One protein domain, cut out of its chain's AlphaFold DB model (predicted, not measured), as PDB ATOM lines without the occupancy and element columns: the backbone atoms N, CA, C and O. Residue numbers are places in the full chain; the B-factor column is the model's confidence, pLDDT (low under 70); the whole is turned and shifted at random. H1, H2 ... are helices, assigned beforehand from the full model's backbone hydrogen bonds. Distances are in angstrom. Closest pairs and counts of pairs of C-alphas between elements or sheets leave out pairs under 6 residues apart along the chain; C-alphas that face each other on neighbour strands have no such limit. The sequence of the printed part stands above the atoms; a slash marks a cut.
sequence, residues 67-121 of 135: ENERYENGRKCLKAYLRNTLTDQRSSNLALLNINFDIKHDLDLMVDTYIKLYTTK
ATOM      1  N   GLU A  67     -17.648   7.086 -10.931       70.31
ATOM      2  CA  GLU A  67     -17.971   7.880 -12.124       70.31
ATOM      3  C   GLU A  67     -16.756   8.088 -13.028       70.31
ATOM      4  O   GLU A  67     -16.892   8.285 -14.230       70.31
ATOM      5  N   ASN A  68     -15.557   8.009 -12.458       71.62
ATOM      6  CA  ASN A  68     -14.317   8.185 -13.189       71.62
ATOM      7  C   ASN A  68     -13.825   6.843 -13.753       71.62
ATOM      8  O   ASN A  68     -13.432   5.936 -13.012       71.62
ATOM      9  N   GLU A  69     -13.804   6.756 -15.082       71.75
ATOM     10  CA  GLU A  69     -13.435   5.559 -15.844       71.75
ATOM     11  C   GLU A  69     -12.040   5.016 -15.499       71.75
ATOM     12  O   GLU A  69     -11.834   3.800 -15.502       71.75
ATOM     13  N   ARG A  70     -11.098   5.893 -15.121       68.50
ATOM     14  CA  ARG A  70      -9.734   5.501 -14.729       68.50
ATOM     15  C   ARG A  70      -9.740   4.598 -13.495       68.50
ATOM     16  O   ARG A  70      -8.996   3.623 -13.438       68.50
ATOM     17  N   TYR A  71     -10.588   4.902 -12.515       72.56
ATOM     18  CA  TYR A  71     -10.702   4.116 -11.284       72.56
ATOM     19  C   TYR A  71     -11.633   2.904 -11.449       72.56
ATOM     20  O   TYR A  71     -11.501   1.914 -10.726       72.56
ATOM     21  N   GLU A  72     -12.536   2.930 -12.436       78.81
ATOM     22  CA  GLU A  72     -13.378   1.778 -12.771       78.81
ATOM     23  C   GLU A  72     -12.566   0.583 -13.283       78.81
ATOM     24  O   GLU A  72     -12.948  -0.555 -13.006       78.81
ATOM     25  N   ASN A  73     -11.444   0.802 -13.984       82.12
ATOM     26  CA  ASN A  73     -10.618  -0.303 -14.481       82.12
ATOM     27  C   ASN A  73     -10.042  -1.145 -13.330       82.12
ATOM     28  O   ASN A  73     -10.268  -2.352 -13.272       82.12
ATOM     29  N   GLY A  74      -9.422  -0.496 -12.337       83.19
ATOM     30  CA  GLY A  74      -8.907  -1.181 -11.145       83.19
ATOM     31  C   GLY A  74      -9.993  -1.963 -10.395       83.19
ATOM     32  O   GLY A  74      -9.770  -3.092  -9.953       83.19
ATOM     33  N   ARG A  75     -11.218  -1.421 -10.327       81.56
ATOM     34  CA  ARG A  75     -12.369  -2.104  -9.717       81.56
ATOM     35  C   ARG A  75     -12.825  -3.325 -10.523       81.56
ATOM     36  O   ARG A  75     -13.163  -4.352  -9.927       81.56
ATOM     37  N   LYS A  76     -12.833  -3.244 -11.859       85.38
ATOM     38  CA  LYS A  76     -13.116  -4.383 -12.751       85.38
ATOM     39  C   LYS A  76     -12.070  -5.485 -12.572       85.38
ATOM     40  O   LYS A  76     -12.459  -6.642 -12.407       85.38
ATOM     41  N   CYS A  77     -10.787  -5.126 -12.509       88.88
ATOM     42  CA  CYS A  77      -9.693  -6.060 -12.251       88.88
ATOM     43  C   CYS A  77      -9.834  -6.743 -10.885       88.88
ATOM     44  O   CYS A  77      -9.784  -7.969 -10.812       88.88
ATOM     45  N   LEU A  78     -10.114  -5.990  -9.814       88.31
ATOM     46  CA  LEU A  78     -10.347  -6.568  -8.485       88.31
ATOM     47  C   LEU A  78     -11.543  -7.529  -8.477       88.31
ATOM     48  O   LEU A  78     -11.462  -8.620  -7.917       88.31
ATOM     49  N   LYS A  79     -12.658  -7.156  -9.116       87.62
ATOM     50  CA  LYS A  79     -13.830  -8.037  -9.231       87.62
ATOM     51  C   LYS A  79     -13.510  -9.315 -10.001       87.62
ATOM     52  O   LYS A  79     -13.948 -10.387  -9.589       87.62
ATOM     53  N   ALA A  80     -12.752  -9.213 -11.092       89.81
ATOM     54  CA  ALA A  80     -12.300 -10.371 -11.852       89.81
ATOM     55  C   ALA A  80     -11.382 -11.268 -11.007       89.81
ATOM     56  O   ALA A  80     -11.615 -12.472 -10.951       89.81
ATOM     57  N   TYR A  81     -10.424 -10.686 -10.280       91.94
ATOM     58  CA  TYR A  81      -9.545 -11.405  -9.359       91.94
ATOM     59  C   TYR A  81     -10.337 -12.181  -8.302       91.94
ATOM     60  O   TYR A  81     -10.142 -13.386  -8.144       91.94
ATOM     61  N   LEU A  82     -11.286 -11.522  -7.629       90.94
ATOM     62  CA  LEU A  82     -12.126 -12.167  -6.619       90.94
ATOM     63  C   LEU A  82     -13.005 -13.270  -7.222       90.94
ATOM     64  O   LEU A  82     -13.187 -14.306  -6.593       90.94
ATOM     65  N   ARG A  83     -13.536 -13.091  -8.435       91.75
ATOM     66  CA  ARG A  83     -14.362 -14.113  -9.094       91.75
ATOM     67  C   ARG A  83     -13.552 -15.325  -9.555       91.75
ATOM     68  O   ARG A  83     -14.052 -16.440  -9.476       91.75
ATOM     69  N   ASN A  84     -12.335 -15.101 -10.042       92.75
ATOM     70  CA  ASN A  84     -11.526 -16.131 -10.694       92.75
ATOM     71  C   ASN A  84     -10.544 -16.830  -9.735       92.75
ATOM     72  O   ASN A  84      -9.972 -17.850 -10.100       92.75
ATOM     73  N   THR A  85     -10.344 -16.296  -8.525       92.38
ATOM     74  CA  THR A  85      -9.414 -16.845  -7.527       92.38
ATOM     75  C   THR A  85     -10.183 -17.447  -6.357       92.38
ATOM     76  O   THR A  85     -11.007 -16.765  -5.730       92.38
ATOM     77  N   LEU A  86      -9.886 -18.711  -6.040       94.06
ATOM     78  CA  LEU A  86     -10.415 -19.405  -4.864       94.06
ATOM     79  C   LEU A  86     -10.008 -18.680  -3.576       94.06
ATOM     80  O   LEU A  86      -8.939 -18.078  -3.510       94.06
ATOM     81  N   THR A  87     -10.865 -18.714  -2.554       91.75
ATOM     82  CA  THR A  87     -10.676 -17.933  -1.319       91.75
ATOM     83  C   THR A  87      -9.360 -18.242  -0.600       91.75
ATOM     84  O   THR A  87      -8.741 -17.322  -0.076       91.75
ATOM     85  N   ASP A  88      -8.916 -19.497  -0.610       94.12
ATOM     86  CA  ASP A  88      -7.651 -19.971  -0.031       94.12
ATOM     87  C   ASP A  88      -6.409 -19.498  -0.806       94.12
ATOM     88  O   ASP A  88      -5.330 -19.389  -0.234       94.12
ATOM     89  N   GLN A  89      -6.572 -19.161  -2.087       92.56
ATOM     90  CA  GLN A  89      -5.510 -18.645  -2.958       92.56
ATOM     91  C   GLN A  89      -5.487 -17.108  -3.022       92.56
ATOM     92  O   GLN A  89      -4.673 -16.512  -3.736       92.56
ATOM     93  N   ARG A  90      -6.395 -16.429  -2.306       93.38
ATOM     94  CA  ARG A  90      -6.446 -14.965  -2.301       93.38
ATOM     95  C   ARG A  90      -5.357 -14.389  -1.402       93.38
ATOM     96  O   ARG A  90      -5.264 -14.726  -0.228       93.38
ATOM     97  N   SER A  91      -4.584 -13.448  -1.935       95.19
ATOM     98  CA  SER A  91      -3.606 -12.674  -1.172       95.19
ATOM     99  C   SER A  91      -3.691 -11.192  -1.522       95.19
ATOM    100  O   SER A  91      -3.968 -10.817  -2.664       95.19
ATOM    101  N   SER A  92      -3.424 -10.334  -0.535       91.56
ATOM    102  CA  SER A  92      -3.444  -8.876  -0.716       91.56
ATOM    103  C   SER A  92      -2.450  -8.421  -1.786       91.56
ATOM    104  O   SER A  92      -2.766  -7.548  -2.590       91.56
ATOM    105  N   ASN A  93      -1.280  -9.063  -1.852       91.69
ATOM    106  CA  ASN A  93      -0.233  -8.740  -2.821       91.69
ATOM    107  C   ASN A  93      -0.689  -9.017  -4.259       91.69
ATOM    108  O   ASN A  93      -0.541  -8.168  -5.135       91.69
ATOM    109  N   LEU A  94      -1.298 -10.179  -4.504       90.94
ATOM    110  CA  LEU A  94      -1.751 -10.545  -5.844       90.94
ATOM    111  C   LEU A  94      -2.977  -9.728  -6.279       90.94
ATOM    112  O   LEU A  94      -3.096  -9.378  -7.455       90.94
ATOM    113  N   ALA A  95      -3.853  -9.373  -5.334       91.56
ATOM    114  CA  ALA A  95      -4.949  -8.442  -5.580       91.56
ATOM    115  C   ALA A  95      -4.425  -7.062  -6.010       91.56
ATOM    116  O   ALA A  95      -4.908  -6.506  -6.996       91.56
ATOM    117  N   LEU A  96      -3.406  -6.536  -5.318       89.88
ATOM    118  CA  LEU A  96      -2.768  -5.263  -5.663       89.88
ATOM    119  C   LEU A  96      -2.138  -5.297  -7.059       89.88
ATOM    120  O   LEU A  96      -2.350  -4.364  -7.830       89.88
ATOM    121  N   LEU A  97      -1.431  -6.372  -7.411       88.94
ATOM    122  CA  LEU A  97      -0.868  -6.539  -8.755       88.94
ATOM    123  C   LEU A  97      -1.959  -6.579  -9.835       88.94
ATOM    124  O   LEU A  97      -1.823  -5.929 -10.864       88.94
ATOM    125  N   ASN A  98      -3.072  -7.277  -9.584       89.06
ATOM    126  CA  ASN A  98      -4.198  -7.330 -10.524       89.06
ATOM    127  C   ASN A  98      -4.854  -5.959 -10.728       89.06
ATOM    128  O   ASN A  98      -5.159  -5.584 -11.857       89.06
ATOM    129  N   ILE A  99      -5.076  -5.200  -9.649       89.19
ATOM    130  CA  ILE A  99      -5.660  -3.851  -9.720       89.19
ATOM    131  C   ILE A  99      -4.787  -2.917 -10.567       89.19
ATOM    132  O   ILE A  99      -5.316  -2.111 -11.328       89.19
ATOM    133  N   ASN A 100      -3.467  -3.038 -10.428       86.12
ATOM    134  CA  ASN A 100      -2.482  -2.144 -11.032       86.12
ATOM    135  C   ASN A 100      -1.848  -2.713 -12.311       86.12
ATOM    136  O   ASN A 100      -0.830  -2.201 -12.767       86.12
ATOM    137  N   PHE A 101      -2.447  -3.746 -12.908       80.50
ATOM    138  CA  PHE A 101      -1.882  -4.427 -14.076       80.50
ATOM    139  C   PHE A 101      -1.653  -3.488 -15.274       80.50
ATOM    140  O   PHE A 101      -0.696  -3.657 -16.021       80.50
ATOM    141  N   ASP A 102      -2.510  -2.478 -15.431       76.88
ATOM    142  CA  ASP A 102      -2.466  -1.499 -16.528       76.88
ATOM    143  C   ASP A 102      -1.517  -0.309 -16.255       76.88
ATOM    144  O   ASP A 102      -1.383   0.606 -17.067       76.88
ATOM    145  N   ILE A 103      -0.848  -0.282 -15.096       82.19
ATOM    146  CA  ILE A 103       0.149   0.752 -14.808       82.19
ATOM    147  C   ILE A 103       1.394   0.477 -15.654       82.19
ATOM    148  O   ILE A 103       1.911  -0.637 -15.695       82.19
ATOM    149  N   LYS A 104       1.899   1.506 -16.343       80.69
ATOM    150  CA  LYS A 104       3.186   1.418 -17.040       80.69
ATOM    151  C   LYS A 104       4.304   1.351 -16.005       80.69
ATOM    152  O   LYS A 104       4.421   2.245 -15.171       80.69
ATOM    153  N   HIS A 105       5.111   0.303 -16.083       80.81
ATOM    154  CA  HIS A 105       6.253   0.105 -15.200       80.81
ATOM    155  C   HIS A 105       7.530   0.530 -15.924       80.81
ATOM    156  O   HIS A 105       7.751   0.135 -17.069       80.81
ATOM    157  N   ASP A 106       8.360   1.318 -15.247       88.75
ATOM    158  CA  ASP A 106       9.742   1.553 -15.654       88.75
ATOM    159  C   ASP A 106      10.583   0.376 -15.146       88.75
ATOM    160  O   ASP A 106      10.768   0.204 -13.937       88.75
ATOM    161  N   LEU A 107      10.992  -0.496 -16.070       88.00
ATOM    162  CA  LEU A 107      11.733  -1.710 -15.736       88.00
ATOM    163  C   LEU A 107      13.132  -1.385 -15.210       88.00
ATOM    164  O   LEU A 107      13.572  -2.039 -14.265       88.00
ATOM    165  N   ASP A 108      13.784  -0.360 -15.762       91.44
ATOM    166  CA  ASP A 108      15.140   0.030 -15.379       91.44
ATOM    167  C   ASP A 108      15.142   0.541 -13.935       91.44
ATOM    168  O   ASP A 108      15.876   0.035 -13.086       91.44
ATOM    169  N   LEU A 109      14.198   1.430 -13.602       91.56
ATOM    170  CA  LEU A 109      14.031   1.921 -12.232       91.56
ATOM    171  C   LEU A 109      13.727   0.789 -11.237       91.56
ATOM    172  O   LEU A 109      14.181   0.822 -10.088       91.56
ATOM    173  N   MET A 110      12.936  -0.204 -11.646       90.12
ATOM    174  CA  MET A 110      12.566  -1.321 -10.779       90.12
ATOM    175  C   MET A 110      13.771  -2.226 -10.481       90.12
ATOM    176  O   MET A 110      13.966  -2.618  -9.326       90.12
ATOM    177  N   VAL A 111      14.596  -2.509 -11.496       92.12
ATOM    178  CA  VAL A 111      15.849  -3.269 -11.361       92.12
ATOM    179  C   VAL A 111      16.842  -2.516 -10.479       92.12
ATOM    180  O   VAL A 111      17.339  -3.088  -9.508       92.12
ATOM    181  N   ASP A 112      17.058  -1.225 -10.735       93.56
ATOM    182  CA  ASP A 112      17.955  -0.384  -9.935       93.56
ATOM    183  C   ASP A 112      17.526  -0.336  -8.463       93.56
ATOM    184  O   ASP A 112      18.345  -0.468  -7.547       93.56
ATOM    185  N   THR A 113      16.218  -0.209  -8.213       91.62
ATOM    186  CA  THR A 113      15.653  -0.226  -6.857       91.62
ATOM    187  C   THR A 113      15.888  -1.572  -6.172       91.62
ATOM    188  O   THR A 113      16.254  -1.605  -4.994       91.62
ATOM    189  N   TYR A 114      15.709  -2.684  -6.888       89.62
ATOM    190  CA  TYR A 114      15.947  -4.025  -6.354       89.62
ATOM    191  C   TYR A 114      17.420  -4.233  -5.979       89.62
ATOM    192  O   TYR A 114      17.710  -4.602  -4.839       89.62
ATOM    193  N   ILE A 115      18.347  -3.929  -6.892       92.56
ATOM    194  CA  ILE A 115      19.795  -4.032  -6.650       92.56
ATOM    195  C   ILE A 115      20.174  -3.188  -5.432       92.56
ATOM    196  O   ILE A 115      20.812  -3.678  -4.504       92.56
ATOM    197  N   LYS A 116      19.701  -1.940  -5.353       92.50
ATOM    198  CA  LYS A 116      19.981  -1.066  -4.209       92.50
ATOM    199  C   LYS A 116      19.485  -1.642  -2.878       92.50
ATOM    200  O   LYS A 116      20.187  -1.537  -1.874       92.50
ATOM    201  N   LEU A 117      18.293  -2.236  -2.839       89.25
ATOM    202  CA  LEU A 117      17.700  -2.756  -1.601       89.25
ATOM    203  C   LEU A 117      18.352  -4.055  -1.105       89.25
ATOM    204  O   LEU A 117      18.371  -4.291   0.106       89.25
ATOM    205  N   TYR A 118      18.866  -4.889  -2.014       81.19
ATOM    206  CA  TYR A 118      19.359  -6.228  -1.682       81.19
ATOM    207  C   TYR A 118      20.883  -6.379  -1.773       81.19
ATOM    208  O   TYR A 118      21.445  -7.116  -0.967       81.19
ATOM    209  N   THR A 119      21.576  -5.633  -2.635       73.44
ATOM    210  CA  THR A 119      23.049  -5.645  -2.703       73.44
ATOM    211  C   THR A 119      23.672  -4.870  -1.538       73.44
ATOM    212  O   THR A 119      24.630  -5.342  -0.939       73.44
ATOM    213  N   THR A 120      23.050  -3.771  -1.088       58.78
ATOM    214  CA  THR A 120      23.499  -3.016   0.107       58.78
ATOM    215  C   THR A 120      23.437  -3.846   1.403       58.78
ATOM    216  O   THR A 120      24.108  -3.525   2.377       58.78
ATOM    217  N   LYS A 121      22.651  -4.934   1.445       59.16
ATOM    218  CA  LYS A 121      22.612  -5.863   2.592       59.16
ATOM    219  C   LYS A 121      23.700  -6.944   2.557       59.16
ATOM    220  O   LYS A 121      23.838  -7.661   3.542       59.16
TER     221      LYS A 121
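What this domain is: This is residues 67 to 121 of the 135 residues of the protein "Dimer_Tnp_hAT domain-containing protein" of Molossus molossus (UniProt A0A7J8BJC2). What shape is this? H1 and shorter H2 pack together as a body, from which residues 104 to 121, with H3, stick out as an arm. What builds it? It has 55 printed residues with three named helices, H1, H2, H3 in order, and no named strand: all helix. How spread is it? It is only just loose, close to extended, with radius of gyration of the C-alphas 15.0 A, and flat, spanning 41 by 31 by 13 A.

Where its parts are: Where is H1? H1, residues 69 to 84, is 22.4 A long from first to last C-alpha, with C-alpha 69 at (-13.435, 5.559, -15.844). What follows? H2 is residues 92 to 99, 10.5 A. H3 is residues 107 to 119, 17.7 A, with C-alpha 119 at (23.049, -5.645, -2.703).

How they stand to each other: What touches? H1 and H2 touch, their closest C-alphas, of Gly 74 and Ile 99, 4.4 A apart. They run opposite ways at a steep tilt of 52 degrees. H3 is apart from both. And the backbones? Every O i to N i+4 pair in H2 and H3 is within hydrogen-bond range; in H1, 11 of 12.

The domain as a whole: How large? The two farthest C-alphas, of Glu 67 and Lys 121, are 45.3 A apart. Any breaks? The printed part has no cut, and both links are short. Where is pLDDT under 70? At residues 70 and 120 to 121.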